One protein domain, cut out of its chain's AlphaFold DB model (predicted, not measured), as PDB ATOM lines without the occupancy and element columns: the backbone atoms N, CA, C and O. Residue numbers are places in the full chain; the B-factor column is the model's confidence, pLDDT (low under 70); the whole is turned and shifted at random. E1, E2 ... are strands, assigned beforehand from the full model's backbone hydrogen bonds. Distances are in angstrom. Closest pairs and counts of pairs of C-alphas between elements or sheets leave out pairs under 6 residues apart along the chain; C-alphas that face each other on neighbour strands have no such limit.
ATOM      1  N   TYR A 139     165.697 167.023 122.104       95.31
ATOM      2  CA  TYR A 139     164.830 165.847 122.138       95.31
ATOM      3  C   TYR A 139     164.635 165.370 123.590       95.31
ATOM      4  O   TYR A 139     165.590 165.362 124.374       95.31
ATOM      5  N   PRO A 140     163.414 164.993 124.008       95.44
ATOM      6  CA  PRO A 140     163.171 164.467 125.352       95.44
ATOM      7  C   PRO A 140     163.802 163.078 125.558       95.44
ATOM      8  O   PRO A 140     164.069 162.343 124.608       95.44
ATOM      9  N   THR A 141     163.999 162.676 126.816       92.88
ATOM     10  CA  THR A 141     164.490 161.332 127.162       92.88
ATOM     11  C   THR A 141     163.590 160.242 126.575       92.88
ATOM     12  O   THR A 141     162.364 160.337 126.651       92.88
ATOM     13  N   GLY A 142     164.203 159.194 126.017       91.00
ATOM     14  CA  GLY A 142     163.497 158.092 125.353       91.00
ATOM     15  C   GLY A 142     163.154 158.352 123.883       91.00
ATOM     16  O   GLY A 142     162.479 157.526 123.279       91.00
ATOM     17  N   SER A 143     163.609 159.473 123.309       94.75
ATOM     18  CA  SER A 143     163.533 159.700 121.861       94.75
ATOM     19  C   SER A 143     164.401 158.689 121.096       94.75
ATOM     20  O   SER A 143     165.438 158.271 121.626       94.75
ATOM     21  N   PRO A 144     164.031 158.330 119.853       93.88
ATOM     22  CA  PRO A 144     164.890 157.542 118.978       93.88
ATOM     23  C   PRO A 144     166.262 158.199 118.789       93.88
ATOM     24  O   PRO A 144     166.409 159.419 118.904       93.88
ATOM     25  N   ALA A 145     167.272 157.380 118.488       91.44
ATOM     26  CA  ALA A 145     168.611 157.879 118.208       91.44
ATOM     27  C   ALA A 145     168.582 158.842 117.012       91.44
ATOM     28  O   ALA A 145     167.958 158.552 115.992       91.44
ATOM     29  N   LEU A 146     169.269 159.977 117.144       90.06
ATOM     30  CA  LEU A 146     169.387 160.954 116.067       90.06
ATOM     31  C   LEU A 146     170.262 160.359 114.947       90.06
ATOM     32  O   LEU A 146     171.423 160.031 115.224       90.06
ATOM     33  N   PRO A 147     169.754 160.209 113.711       91.31
ATOM     34  CA  PRO A 147     170.577 159.750 112.597       91.31
ATOM     35  C   PRO A 147     171.663 160.784 112.266       91.31
ATOM     36  O   PRO A 147     171.489 161.980 112.493       91.31
ATOM     37  N   ALA A 148     172.801 160.333 111.730       92.00
ATOM     38  CA  ALA A 148     173.860 161.238 111.270       92.00
ATOM     39  C   ALA A 148     173.513 161.886 109.920       92.00
ATOM     40  O   ALA A 148     173.830 163.054 109.692       92.00
ATOM     41  N   GLN A 149     172.846 161.118 109.053       96.12
ATOM     42  CA  GLN A 149     172.373 161.532 107.738       96.12
ATOM     43  C   GLN A 149     171.020 160.885 107.422       96.12
ATOM     44  O   GLN A 149     170.735 159.792 107.911       96.12
ATOM     45  N   ILE A 150     170.215 161.555 106.599       97.06
ATOM     46  CA  ILE A 150     168.941 161.068 106.053       97.06
ATOM     47  C   ILE A 150     169.014 161.283 104.548       97.06
ATOM     48  O   ILE A 150     169.178 162.419 104.098       97.06
ATOM     49  N   LEU A 151     168.952 160.193 103.782       96.62
ATOM     50  CA  LEU A 151     169.085 160.210 102.318       96.62
ATOM     51  C   LEU A 151     170.307 161.030 101.843       96.62
ATOM     52  O   LEU A 151     170.240 161.800 100.892       96.62
ATOM     53  N   GLY A 152     171.429 160.918 102.565       95.88
ATOM     54  CA  GLY A 152     172.681 161.632 102.276       95.88
ATOM     55  C   GLY A 152     172.744 163.101 102.724       95.88
ATOM     56  O   GLY A 152     173.794 163.725 102.587       95.88
ATOM     57  N   GLN A 153     171.672 163.664 103.287       95.94
ATOM     58  CA  GLN A 153     171.669 165.013 103.866       95.94
ATOM     59  C   GLN A 153     172.140 164.964 105.321       95.94
ATOM     60  O   GLN A 153     171.682 164.106 106.067       95.94
ATOM     61  N   ASP A 154     173.003 165.892 105.747       95.38
ATOM     62  CA  ASP A 154     173.421 166.014 107.152       95.38
ATOM     63  C   ASP A 154     172.320 166.628 108.032       95.38
ATOM     64  O   ASP A 154     171.712 167.644 107.676       95.38
ATOM     65  N   ILE A 155     172.136 166.081 109.238       95.12
ATOM     66  CA  ILE A 155     171.103 166.533 110.186       95.12
ATOM     67  C   ILE A 155     171.675 167.551 111.178       95.12
ATOM     68  O   ILE A 155     172.863 167.529 111.526       95.12
ATOM     69  N   LEU A 156     170.840 168.456 111.683       95.25
ATOM     70  CA  LEU A 156     171.191 169.335 112.801       95.25
ATOM     71  C   LEU A 156     171.439 168.538 114.084       95.25
ATOM     72  O   LEU A 156     170.680 167.639 114.435       95.25
ATOM     73  N   SER A 157     172.483 168.916 114.825       91.81
ATOM     74  CA  SER A 157     172.683 168.427 116.187       91.81
ATOM     75  C   SER A 157     171.673 169.079 117.131       91.81
ATOM     76  O   SER A 157     171.271 170.226 116.946       91.81
ATOM     77  N   GLN A 158     171.316 168.383 118.210       89.31
ATOM     78  CA  GLN A 158     170.599 169.023 119.319       89.31
ATOM     79  C   GLN A 158     171.510 169.853 120.234       89.31
ATOM     80  O   GLN A 158     171.037 170.702 120.984       89.31
ATOM     81  N   ASP A 159     172.825 169.618 120.180       81.94
ATOM     82  CA  ASP A 159     173.791 170.365 120.979       81.94
ATOM     83  C   ASP A 159     174.059 171.744 120.364       81.94
ATOM     84  O   ASP A 159     174.584 171.853 119.255       81.94
ATOM     85  N   ALA A 160     173.706 172.789 121.111       73.00
ATOM     86  CA  ALA A 160     173.961 174.183 120.768       73.00
ATOM     87  C   ALA A 160     175.298 174.719 121.323       73.00
ATOM     88  O   ALA A 160     175.614 175.884 121.095       73.00
ATOM     89  N   GLN A 161     176.047 173.928 122.101       69.75
ATOM     90  CA  GLN A 161     177.292 174.353 122.753       69.75
ATOM     91  C   GLN A 161     178.534 174.053 121.910       69.75
ATOM     92  O   GLN A 161     179.471 174.848 121.909       69.75
ATOM     93  N   SER A 162     178.550 172.927 121.190       72.44
ATOM     94  CA  SER A 162     179.696 172.507 120.366       72.44
ATOM     95  C   SER A 162     179.532 172.761 118.861       72.44
ATOM     96  O   SER A 162     180.478 172.555 118.104       72.44
ATOM     97  N   HIS A 163     178.358 173.229 118.417       77.44
ATOM     98  CA  HIS A 163     178.035 173.440 117.004       77.44
ATOM     99  C   HIS A 163     177.429 174.830 116.761       77.44
ATOM    100  O   HIS A 163     176.630 175.321 117.555       77.44
ATOM    101  N   ASN A 164     177.762 175.445 115.618       83.50
ATOM    102  CA  ASN A 164     177.242 176.765 115.219       83.50
ATOM    103  C   ASN A 164     175.762 176.743 114.788       83.50
ATOM    104  O   ASN A 164     175.156 177.797 114.608       83.50
ATOM    105  N   GLN A 165     175.198 175.555 114.575       90.38
ATOM    106  CA  GLN A 165     173.814 175.329 114.168       90.38
ATOM    107  C   GLN A 165     173.262 174.163 114.984       90.38
ATOM    108  O   GLN A 165     173.959 173.165 115.167       90.38
ATOM    109  N   SER A 166     172.023 174.278 115.456       94.25
ATOM    110  CA  SER A 166     171.359 173.225 116.222       94.25
ATOM    111  C   SER A 166     169.844 173.277 116.055       94.25
ATOM    112  O   SER A 166     169.315 174.193 115.428       94.25
ATOM    113  N   THR A 167     169.132 172.333 116.666       95.56
ATOM    114  CA  THR A 167     167.661 172.326 116.727       95.56
ATOM    115  C   THR A 167     167.061 173.404 117.637       95.56
ATOM    116  O   THR A 167     165.857 173.394 117.892       95.56
ATOM    117  N   LYS A 168     167.860 174.353 118.144       94.12
ATOM    118  CA  LYS A 168     167.368 175.461 118.971       94.12
ATOM    119  C   LYS A 168     166.264 176.237 118.239       94.12
ATOM    120  O   LYS A 168     166.401 176.574 117.069       94.12
ATOM    121  N   SER A 169     165.191 176.535 118.961       93.00
ATOM    122  CA  SER A 169     163.932 177.135 118.506       93.00
ATOM    123  C   SER A 169     163.010 176.225 117.684       93.00
ATOM    124  O   SER A 169     161.860 176.610 117.471       93.00
ATOM    125  N   LEU A 170     163.446 175.031 117.265       97.06
ATOM    126  CA  LEU A 170     162.641 174.106 116.460       97.06
ATOM    127  C   LEU A 170     161.824 173.142 117.342       97.06
ATOM    128  O   LEU A 170     162.290 172.770 118.424       97.06
ATOM    129  N   PRO A 171     160.618 172.722 116.910       97.94
ATOM    130  CA  PRO A 171     159.886 171.634 117.552       97.94
ATOM    131  C   PRO A 171     160.593 170.301 117.296       97.94
ATOM    132  O   PRO A 171     160.876 169.948 116.163       97.94
ATOM    133  N   THR A 172     160.889 169.546 118.347       97.81
ATOM    134  CA  THR A 172     161.657 168.294 118.250       97.81
ATOM    135  C   THR A 172     160.789 167.061 118.459       97.81
ATOM    136  O   THR A 172     161.063 166.016 117.868       97.81
ATOM    137  N   ALA A 173     159.738 167.168 119.279       98.44
ATOM    138  CA  ALA A 173     158.790 166.084 119.496       98.44
ATOM    139  C   ALA A 173     157.391 166.593 119.873       98.44
ATOM    140  O   ALA A 173     157.258 167.625 120.529       98.44
ATOM    141  N   SER A 174     156.360 165.832 119.511       98.44
ATOM    142  CA  SER A 174     154.970 166.058 119.911       98.44
ATOM    143  C   SER A 174     154.326 164.740 120.320       98.44
ATOM    144  O   SER A 174     154.390 163.754 119.585       98.44
ATOM    145  N   TYR A 175     153.753 164.695 121.518       98.69
ATOM    146  CA  TYR A 175     153.055 163.537 122.064       98.69
ATOM    147  C   TYR A 175     151.578 163.881 122.180       98.69
ATOM    148  O   TYR A 175     151.232 164.872 122.819       98.69
ATOM    149  N   VAL A 176     150.713 163.052 121.607       98.75
ATOM    150  CA  VAL A 176     149.265 163.274 121.598       98.75
ATOM    151  C   VAL A 176     148.573 162.049 122.175       98.75
ATOM    152  O   VAL A 176     148.798 160.926 121.717       98.75
ATOM    153  N   LYS A 177     147.761 162.266 123.209       98.62
ATOM    154  CA  LYS A 177     146.980 161.215 123.860       98.62
ATOM    155  C   LYS A 177     145.782 160.852 122.995       98.62
ATOM    156  O   LYS A 177     145.219 161.714 122.319       98.62
ATOM    157  N   ASN A 178     145.324 159.620 123.093       98.50
ATOM    158  CA  ASN A 178     143.980 159.258 122.678       98.50
ATOM    159  C   ASN A 178     142.937 159.863 123.637       98.50
ATOM    160  O   ASN A 178     143.196 160.099 124.820       98.50
ATOM    161  N   ILE A 179     141.741 160.158 123.146       98.25
ATOM    162  CA  ILE A 179     140.689 160.766 123.962       98.25
ATOM    163  C   ILE A 179     139.994 159.691 124.799       98.25
ATOM    164  O   ILE A 179     139.869 159.852 126.014       98.25
ATOM    165  N   GLU A 180     139.580 158.597 124.163       97.31
ATOM    166  CA  GLU A 180     138.762 157.547 124.776       97.31
ATOM    167  C   GLU A 180     139.578 156.508 125.575       97.31
ATOM    168  O   GLU A 180     139.000 155.760 126.361       97.31
ATOM    169  N   ASP A 181     140.910 156.488 125.441       96.06
ATOM    170  CA  ASP A 181     141.822 155.668 126.250       96.06
ATOM    171  C   ASP A 181     143.148 156.394 126.561       96.06
ATOM    172  O   ASP A 181     143.380 157.511 126.105       96.06
ATOM    173  N   ASP A 182     144.007 155.796 127.391       96.31
ATOM    174  CA  ASP A 182     145.282 156.386 127.834       96.31
ATOM    175  C   ASP A 182     146.490 155.973 126.960       96.31
ATOM    176  O   ASP A 182     147.635 156.063 127.407       96.31
ATOM    177  N   ASN A 183     146.265 155.549 125.709       97.94
ATOM    178  CA  ASN A 183     147.348 155.327 124.747       97.94
ATOM    179  C   ASN A 183     147.799 156.644 124.091       97.94
ATOM    180  O   ASN A 183     147.103 157.661 124.135       97.94
ATOM    181  N   TRP A 184     148.997 156.640 123.500       98.12
ATOM    182  CA  TRP A 184     149.651 157.849 122.994       98.12
ATOM    183  C   TRP A 184     150.330 157.621 121.652       98.12
ATOM    184  O   TRP A 184     151.000 156.611 121.459       98.12
ATOM    185  N   THR A 185     150.247 158.622 120.780       98.44
ATOM    186  CA  THR A 185     151.116 158.746 119.604       98.44
ATOM    187  C   THR A 185     152.281 159.678 119.931       98.44
ATOM    188  O   THR A 185     152.071 160.729 120.542       98.44
ATOM    189  N   LYS A 186     153.509 159.305 119.555       98.38
ATOM    190  CA  LYS A 186     154.727 160.097 119.795       98.38
ATOM    191  C   LYS A 186     155.447 160.374 118.485       98.38
ATOM    192  O   LYS A 186     156.020 159.459 117.906       98.38
ATOM    193  N   THR A 187     155.479 161.627 118.069       98.50
ATOM    194  CA  THR A 187     156.133 162.052 116.831       98.50
ATOM    195  C   THR A 187     157.424 162.793 117.139       98.50
ATOM    196  O   THR A 187     157.451 163.663 118.008       98.50
ATOM    197  N   TYR A 188     158.486 162.464 116.410       98.50
ATOM    198  CA  TYR A 188     159.789 163.122 116.446       98.50
ATOM    199  C   TYR A 188     160.088 163.709 115.068       98.50
ATOM    200  O   TYR A 188     159.825 163.044 114.069       98.50
ATOM    201  N   THR A 189     160.658 164.912 115.010       98.31
ATOM    202  CA  THR A 189     160.997 165.581 113.741       98.31
ATOM    203  C   THR A 189     162.495 165.821 113.651       98.31
ATOM    204  O   THR A 189     163.106 166.301 114.610       98.31
ATOM    205  N   TRP A 190     163.092 165.517 112.501       98.00
ATOM    206  CA  TRP A 190     164.512 165.727 112.218       98.00
ATOM    207  C   TRP A 190     164.702 166.740 111.090       98.00
ATOM    208  O   TRP A 190     163.905 166.810 110.152       98.00
ATOM    209  N   TYR A 191     165.768 167.532 111.198       97.50
ATOM    210  CA  TYR A 191     165.979 168.720 110.377       97.50
ATOM    211  C   TYR A 191     167.342 168.714 109.702       97.50
ATOM    212  O   TYR A 191     168.345 168.445 110.360       97.50
ATOM    213  N   ASP A 192     167.406 169.090 108.430       95.94
ATOM    214  CA  ASP A 192     168.687 169.317 107.760       95.94
ATOM    215  C   ASP A 192     169.414 170.561 108.305       95.94
ATOM    216  O   ASP A 192     168.856 171.350 109.068       95.94
ATOM    217  N   LYS A 193     170.660 170.793 107.871       94.19
ATOM    218  CA  LYS A 193     171.459 171.978 108.261       94.19
ATOM    219  C   LYS A 193     170.828 173.339 107.919       94.19
ATOM    220  O   LYS A 193     171.299 174.361 108.417       94.19
ATOM    221  N   LYS A 194     169.780 173.385 107.091       94.12
ATOM    222  CA  LYS A 194     169.009 174.603 106.790       94.12
ATOM    223  C   LYS A 194     167.782 174.762 107.700       94.12
ATOM    224  O   LYS A 194     167.069 175.752 107.567       94.12
ATOM    225  N   GLY A 195     167.537 173.828 108.620       95.00
ATOM    226  CA  GLY A 195     166.381 173.832 109.515       95.00
ATOM    227  C   GLY A 195     165.087 173.358 108.852       95.00
ATOM    228  O   GLY A 195     164.010 173.624 109.381       95.00
ATOM    229  N   ARG A 196     165.165 172.675 107.702       96.69
ATOM    230  CA  ARG A 196     164.001 172.108 107.002       96.69
ATOM    231  C   ARG A 196     163.730 170.708 107.534       96.69
ATOM    232  O   ARG A 196     164.674 169.946 107.729       96.69
ATOM    233  N   ALA A 197     162.467 170.375 107.793       97.19
ATOM    234  CA  ALA A 197     162.103 169.030 108.224       97.19
ATOM    235  C   ALA A 197     162.357 168.051 107.071       97.19
ATOM    236  O   ALA A 197     161.767 168.195 106.005       97.19
ATOM    237  N   VAL A 198     163.253 167.091 107.287       98.25
ATOM    238  CA  VAL A 198     163.627 166.071 106.290       98.25
ATOM    239  C   VAL A 198     163.227 164.670 106.720       98.25
ATOM    240  O   VAL A 198     163.369 163.733 105.945       98.25
ATOM    241  N   ALA A 199     162.735 164.513 107.949       98.31
ATOM    242  CA  ALA A 199     162.131 163.271 108.385       98.31
ATOM    243  C   ALA A 199     161.228 163.449 109.601       98.31
ATOM    244  O   ALA A 199     161.427 164.344 110.431       98.31
ATOM    245  N   THR A 200     160.283 162.526 109.732       98.06
ATOM    246  CA  THR A 200     159.497 162.330 110.947       98.06
ATOM    247  C   THR A 200     159.528 160.866 111.365       98.06
ATOM    248  O   THR A 200     159.634 159.978 110.527       98.06
ATOM    249  N   HIS A 201     159.438 160.598 112.663       98.12
ATOM    250  CA  HIS A 201     159.268 159.253 113.207       98.12
ATOM    251  C   HIS A 201     158.119 159.276 114.213       98.12
ATOM    252  O   HIS A 201     158.236 159.879 115.277       98.12
ATOM    253  N   SER A 202     156.996 158.663 113.859       98.12
ATOM    254  CA  SER A 202     155.758 158.609 114.635       98.12
ATOM    255  C   SER A 202     155.582 157.214 115.215       98.12
ATOM    256  O   SER A 202     155.326 156.276 114.475       98.12
ATOM    257  N   ILE A 203     155.719 157.052 116.529       98.12
ATOM    258  CA  ILE A 203     155.360 155.812 117.224       98.12
ATOM    259  C   ILE A 203     153.861 155.870 117.502       98.12
ATOM    260  O   ILE A 203     153.402 156.755 118.232       98.12
ATOM    261  N   ASN A 204     153.106 154.951 116.910       97.38
ATOM    262  CA  ASN A 204     151.652 154.943 116.982       97.38
ATOM    263  C   ASN A 204     151.141 154.394 118.328       97.38
ATOM    264  O   ASN A 204     151.880 153.801 119.118       97.38
ATOM    265  N   HIS A 205     149.845 154.572 118.574       96.69
ATOM    266  CA  HIS A 205     149.187 154.191 119.825       96.69
ATOM    267  C   HIS A 205     149.115 152.671 120.089       96.69
ATOM    268  O   HIS A 205     148.794 152.278 121.209       96.69
ATOM    269  N   LEU A 206     149.438 151.826 119.101       96.56
ATOM    270  CA  LEU A 206     149.545 150.366 119.229       96.56
ATOM    271  C   LEU A 206     150.995 149.888 119.439       96.56
ATOM    272  O   LEU A 206     151.233 148.703 119.679       96.56
ATOM    273  N   GLY A 207     151.976 150.793 119.358       96.12
ATOM    274  CA  GLY A 207     153.395 150.513 119.581       96.12
ATOM    275  C   GLY A 207     154.217 150.198 118.326       96.12
ATOM    276  O   GLY A 207     155.409 149.923 118.460       96.12
ATOM    277  N   GLY A 208     153.627 150.228 117.127       98.00
ATOM    278  CA  GLY A 208     154.386 150.294 115.871       98.00
ATOM    279  C   GLY A 208     154.800 151.727 115.527       98.00
ATOM    280  O   GLY A 208     154.757 152.614 116.383       98.00
ATOM    281  N   TYR A 209     155.197 151.976 114.280       98.19
ATOM    282  CA  TYR A 209     155.602 153.310 113.846       98.19
ATOM    283  C   TYR A 209     155.323 153.598 112.374       98.19
ATOM    284  O   TYR A 209     155.214 152.687 111.560       98.19
ATOM    285  N   THR A 210     155.310 154.884 112.043       98.50
ATOM    286  CA  THR A 210     155.437 155.402 110.681       98.50
ATOM    287  C   THR A 210     156.599 156.385 110.655       98.50
ATOM    288  O   THR A 210     156.643 157.320 111.456       98.50
ATOM    289  N   ARG A 211     157.574 156.175 109.774       98.06
ATOM    290  CA  ARG A 211     158.725 157.061 109.583       98.06
ATOM    291  C   ARG A 211     158.699 157.600 108.165       98.06
ATOM    292  O   ARG A 211     158.700 156.808 107.234       98.06
ATOM    293  N   THR A 212     158.735 158.916 108.012       98.31
ATOM    294  CA  THR A 212     158.899 159.557 106.706       98.31
ATOM    295  C   THR A 212     160.290 160.154 106.587       98.31
ATOM    296  O   THR A 212     160.812 160.689 107.563       98.31
ATOM    297  N   GLU A 213     160.893 160.067 105.410       98.62
ATOM    298  CA  GLU A 213     162.182 160.674 105.070       98.62
ATOM    299  C   GLU A 213     162.056 161.370 103.711       98.62
ATOM    300  O   GLU A 213     161.331 160.896 102.840       98.62
ATOM    301  N   SER A 214     162.710 162.515 103.519       98.44
ATOM    302  CA  SER A 214     162.591 163.312 102.293       98.44
ATOM    303  C   SER A 214     163.933 163.887 101.862       98.44
ATOM    304  O   SER A 214     164.609 164.574 102.635       98.44
ATOM    305  N   LEU A 215     164.302 163.645 100.606       98.38
ATOM    306  CA  LEU A 215     165.408 164.316  99.939       98.38
ATOM    307  C   LEU A 215     164.883 165.618  99.345       98.38
ATOM    308  O   LEU A 215     164.055 165.589  98.439       98.38
ATOM    309  N   LEU A 216     165.343 166.754  99.866       97.62
ATOM    310  CA  LEU A 216     164.893 168.066  99.413       97.62
ATOM    311  C   LEU A 216     165.924 168.697  98.482       97.62
ATOM    312  O   LEU A 216     167.126 168.675  98.761       97.62
ATOM    313  N   ASP A 217     165.449 169.355  97.431       94.50
ATOM    314  CA  ASP A 217     166.290 170.146  96.538       94.50
ATOM    315  C   ASP A 217     166.816 171.431  97.231       94.50
ATOM    316  O   ASP A 217     166.708 171.616  98.449       94.50
ATOM    317  N   PHE A 218     167.399 172.374  96.482       92.12
ATOM    318  CA  PHE A 218     167.819 173.649  97.069       92.12
ATOM    319  C   PHE A 218     166.639 174.508  97.554       92.12
ATOM    320  O   PHE A 218     166.766 175.123  98.621       92.12
ATOM    321  N   ALA A 219     165.533 174.544  96.803       94.12
ATOM    322  CA  ALA A 219     164.338 175.330  97.104       94.12
ATOM    323  C   ALA A 219     163.497 174.752  98.260       94.12
ATOM    324  O   ALA A 219     162.691 175.472  98.844       94.12
ATOM    325  N   GLY A 220     163.740 173.498  98.651       95.00
ATOM    326  CA  GLY A 220     162.994 172.797  99.695       95.00
ATOM    327  C   GLY A 220     161.831 171.955  99.179       95.00
ATOM    328  O   GLY A 220     161.036 171.518 100.005       95.00
ATOM    329  N   VAL A 221     161.729 171.720  97.867       96.06
ATOM    330  CA  VAL A 221     160.761 170.768  97.310       96.06
ATOM    331  C   VAL A 221     161.323 169.341  97.366       96.06
ATOM    332  O   VAL A 221     162.535 169.158  97.196       96.06
ATOM    333  N   PRO A 222     160.488 168.330  97.659       97.50
ATOM    334  CA  PRO A 222     160.934 166.944  97.736       97.50
ATOM    335  C   PRO A 222     161.260 166.403  96.347       97.50
ATOM    336  O   PRO A 222     160.450 166.518  95.446       97.50
ATOM    337  N   GLN A 223     162.426 165.789  96.174       98.00
ATOM    338  CA  GLN A 223     162.773 165.023  94.969       98.00
ATOM    339  C   GLN A 223     162.483 163.531  95.151       98.00
ATOM    340  O   GLN A 223     162.172 162.835  94.189       98.00
ATOM    341  N   GLN A 224     162.585 163.054  96.392       98.31
ATOM    342  CA  GLN A 224     162.321 161.674  96.777       98.31
ATOM    343  C   GLN A 224     161.779 161.644  98.205       98.31
ATOM    344  O   GLN A 224     162.276 162.377  99.070       98.31
ATOM    345  N   THR A 225     160.793 160.795  98.464       98.50
ATOM    346  CA  THR A 225     160.271 160.523  99.803       98.50
ATOM    347  C   THR A 225     160.226 159.026 100.061       98.50
ATOM    348  O   THR A 225     159.935 158.237  99.171       98.50
ATOM    349  N   TYR A 226     160.518 158.639 101.299       98.62
ATOM    350  CA  TYR A 226     160.293 157.287 101.795       98.62
ATOM    351  C   TYR A 226     159.311 157.328 102.953       98.62
ATOM    352  O   TYR A 226     159.489 158.123 103.878       98.62
ATOM    353  N   THR A 227     158.333 156.431 102.949       98.62
ATOM    354  CA  THR A 227     157.473 156.137 104.094       98.62
ATOM    355  C   THR A 227     157.691 154.695 104.523       98.62
ATOM    356  O   THR A 227     157.417 153.760 103.781       98.62
ATOM    357  N   TYR A 228     158.167 154.514 105.748       98.50
ATOM    358  CA  TYR A 228     158.341 153.220 106.393       98.50
ATOM    359  C   TYR A 228     157.243 153.026 107.427       98.50
ATOM    360  O   TYR A 228     157.034 153.914 108.256       98.50
ATOM    361  N   HIS A 229     156.562 151.887 107.425       98.50
ATOM    362  CA  HIS A 229     155.400 151.689 108.278       98.50
ATOM    363  C   HIS A 229     155.326 150.303 108.911       98.50
ATOM    364  O   HIS A 229     155.549 149.274 108.278       98.50
ATOM    365  N   LYS A 230     154.927 150.297 110.182       97.94
ATOM    366  CA  LYS A 230     154.553 149.130 110.970       97.94
ATOM    367  C   LYS A 230     153.357 149.467 111.848       97.94
ATOM    368  O   LYS A 230     153.440 150.376 112.676       97.94
ATOM    369  N   ARG A 231     152.285 148.675 111.782       96.44
ATOM    370  CA  ARG A 231     151.181 148.784 112.748       96.44
ATOM    371  C   ARG A 231     151.627 148.387 114.151       96.44
ATOM    372  O   ARG A 231     151.486 149.191 115.068       96.44
ATOM    373  N   LEU A 232     152.191 147.190 114.306       96.50
ATOM    374  CA  LEU A 232     152.840 146.716 115.534       96.50
ATOM    375  C   LEU A 232     154.347 146.574 115.317       96.50
ATOM    376  O   LEU A 232     154.797 146.295 114.212       96.50
ATOM    377  N   ASN A 233     155.148 146.662 116.380       94.06
ATOM    378  CA  ASN A 233     156.600 146.473 116.267       94.06
ATOM    379  C   ASN A 233     156.998 145.090 115.690       94.06
ATOM    380  O   ASN A 233     158.038 144.964 115.040       94.06
ATOM    381  N   SER A 234     156.168 144.066 115.921       95.19
ATOM    382  CA  SER A 234     156.333 142.706 115.386       95.19
ATOM    383  C   SER A 234     155.948 142.554 113.916       95.19
ATOM    384  O   SER A 234     156.332 141.559 113.308       95.19
ATOM    385  N   ASP A 235     155.183 143.495 113.358       96.00
ATOM    386  CA  ASP A 235     154.703 143.397 111.984       96.00
ATOM    387  C   ASP A 235     155.871 143.603 111.001       96.00
ATOM    388  O   ASP A 235     156.903 144.224 111.318       96.00
ATOM    389  N   ALA A 236     155.718 143.047 109.798       95.50
ATOM    390  CA  ALA A 236     156.634 143.311 108.697       95.50
ATOM    391  C   ALA A 236     156.588 144.803 108.337       95.50
ATOM    392  O   ALA A 236     155.520 145.414 108.348       95.50
ATOM    393  N   GLU A 237     157.752 145.389 108.057       97.81
ATOM    394  CA  GLU A 237     157.824 146.780 107.614       97.81
ATOM    395  C   GLU A 237     157.294 146.895 106.187       97.81
ATOM    396  O   GLU A 237     157.634 146.070 105.339       97.81
ATOM    397  N   LYS A 238     156.465 147.911 105.954       98.06
ATOM    398  CA  LYS A 238     156.066 148.365 104.627       98.06
ATOM    399  C   LYS A 238     156.890 149.570 104.236       98.06
ATOM    400  O   LYS A 238     157.081 150.457 105.067       98.06
ATOM    401  N   VAL A 239     157.366 149.591 103.001       98.38
ATOM    402  CA  VAL A 239     158.156 150.693 102.454       98.38
ATOM    403  C   VAL A 239     157.420 151.257 101.256       98.38
ATOM    404  O   VAL A 239     157.009 150.518 100.373       98.38
ATOM    405  N   ILE A 240     157.235 152.566 101.242       98.56
ATOM    406  CA  ILE A 240     156.701 153.299 100.103       98.56
ATOM    407  C   ILE A 240     157.763 154.299  99.686       98.56
ATOM    408  O   ILE A 240     158.248 155.054 100.529       98.56
ATOM    409  N   GLU A 241     158.121 154.290  98.414       98.50
ATOM    410  CA  GLU A 241     159.027 155.254  97.804       98.50
ATOM    411  C   GLU A 241     158.245 156.111  96.814       98.50
ATOM    412  O   GLU A 241     157.458 155.595  96.025       98.50
ATOM    413  N   GLU A 242     158.460 157.422  96.839       98.62
ATOM    414  CA  GLU A 242     157.927 158.321  95.823       98.62
ATOM    415  C   GLU A 242     159.043 159.191  95.262       98.62
ATOM    416  O   GLU A 242     159.918 159.654  95.999       98.62
ATOM    417  N   THR A 243     159.000 159.452  93.956       98.50
ATOM    418  CA  THR A 243     159.936 160.366  93.294       98.50
ATOM    419  C   THR A 243     159.193 161.445  92.522       98.50
ATOM    420  O   THR A 243     158.110 161.224  91.972       98.50
ATOM    421  N   PHE A 244     159.780 162.642  92.513       98.62
ATOM    422  CA  PHE A 244     159.171 163.840  91.954       98.62
ATOM    423  C   PHE A 244     160.147 164.532  91.008       98.62
ATOM    424  O   PHE A 244     161.263 164.900  91.393       98.62
ATOM    425  N   THR A 245     159.700 164.768  89.779       98.31
ATOM    426  CA  THR A 245     160.437 165.561  88.793       98.31
ATOM    427  C   THR A 245     159.719 166.879  88.572       98.31
ATOM    428  O   THR A 245     158.505 166.908  88.381       98.31
ATOM    429  N   TYR A 246     160.472 167.976  88.557       98.19
ATOM    430  CA  TYR A 246     159.944 169.320  88.346       98.19
ATOM    431  C   TYR A 246     160.585 169.975  87.131       98.19
ATOM    432  O   TYR A 246     161.704 169.641  86.737       98.19
ATOM    433  N   ASP A 247     159.892 170.956  86.567       96.19
ATOM    434  CA  ASP A 247     160.498 171.863  85.606       96.19
ATOM    435  C   ASP A 247     161.348 172.953  86.285       96.19
ATOM    436  O   ASP A 247     161.455 173.054  87.507       96.19
ATOM    437  N   HIS A 248     161.946 173.823  85.470       93.94
ATOM    438  CA  HIS A 248     162.782 174.935  85.931       93.94
ATOM    439  C   HIS A 248     162.035 176.005  86.758       93.94
ATOM    440  O   HIS A 248     162.681 176.906  87.294       93.94
ATOM    441  N   GLN A 249     160.701 175.943  86.842       93.94
ATOM    442  CA  GLN A 249     159.852 176.828  87.645       93.94
ATOM    443  C   GLN A 249     159.308 176.131  88.904       93.94
ATOM    444  O   GLN A 249     158.468 176.708  89.593       93.94
ATOM    445  N   ASN A 250     159.790 174.923  89.226       94.81
ATOM    446  CA  ASN A 250     159.313 174.073  90.323       94.81
ATOM    447  C   ASN A 250     157.848 173.616  90.178       94.81
ATOM    448  O   ASN A 250     157.176 173.370  91.182       94.81
ATOM    449  N   ARG A 251     157.336 173.477  88.948       96.25
ATOM    450  CA  ARG A 251     156.038 172.830  88.688       96.25
ATOM    451  C   ARG A 251     156.250 171.325  88.520       96.25
ATOM    452  O   ARG A 251     157.209 170.917  87.866       96.25
TER     453      ARG A 251
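Overview. This is residues 139 to 251 of the 579 residues of an uncharacterized protein of Chryseobacterium lacus (UniProt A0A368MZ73). Picture a twisted wall of six strands, E1 to E6, laid side by side in one long up-and-down run. Part of the long unnamed stretch, residues 139 to 170, passes over one face of the wall towards its E1 end, and the other face is bare. The printed part has 113 residues and no named helix; the order across the antiparallel sheet is E1 E2 E3 E4 E5 E6, as along the chain. The class is all strand, though 48 of the 113 residues are in named strands. The whole is only just compact, close to loose, with a radius of gyration of the C-alphas of 15.7 A and spans of 48 by 37 by 24 A.

Along the chain. Find C-alpha 171 at (159.886, 171.634, 117.552); there E1 begins and runs to residue 177. Next come E2, residues 184 to 191, 23.3 A long; E3, residues 197 to 203; E4, residues 209 to 216, 22.6 A; and E5, residues 222 to 230, 23.1 A. E6, residues 238 to 246, spans 26.8 A and ends at C-alpha 246, (159.944, 169.320, 88.346).

Arrangement. The strands form a meander, each the antiparallel neighbour of the one before. Look at inner strands E3 and E4, at 175 degrees: N 202 and O 210 are 2.8 A apart. Outward, N 188 and O 201 are within hydrogen-bond range at 2.8 A between E2 and E3, and N 174 and O 187 at 2.9 A between edge strand E1 and E2. On the other side, N 211 and O 228 are 2.8 A apart between E4 and E5, and N 227 and O 240 2.8 A between E5 and edge strand E6. E1 and E6 are apart.

Size, cuts and confidence. The C-alphas of Asp 181 and His 248, the two farthest apart, are 49.4 A apart. The printed part has no cut, and no link between the strands is long. Mean pLDDT of the printed part is 95.4; residue 161 is under 70.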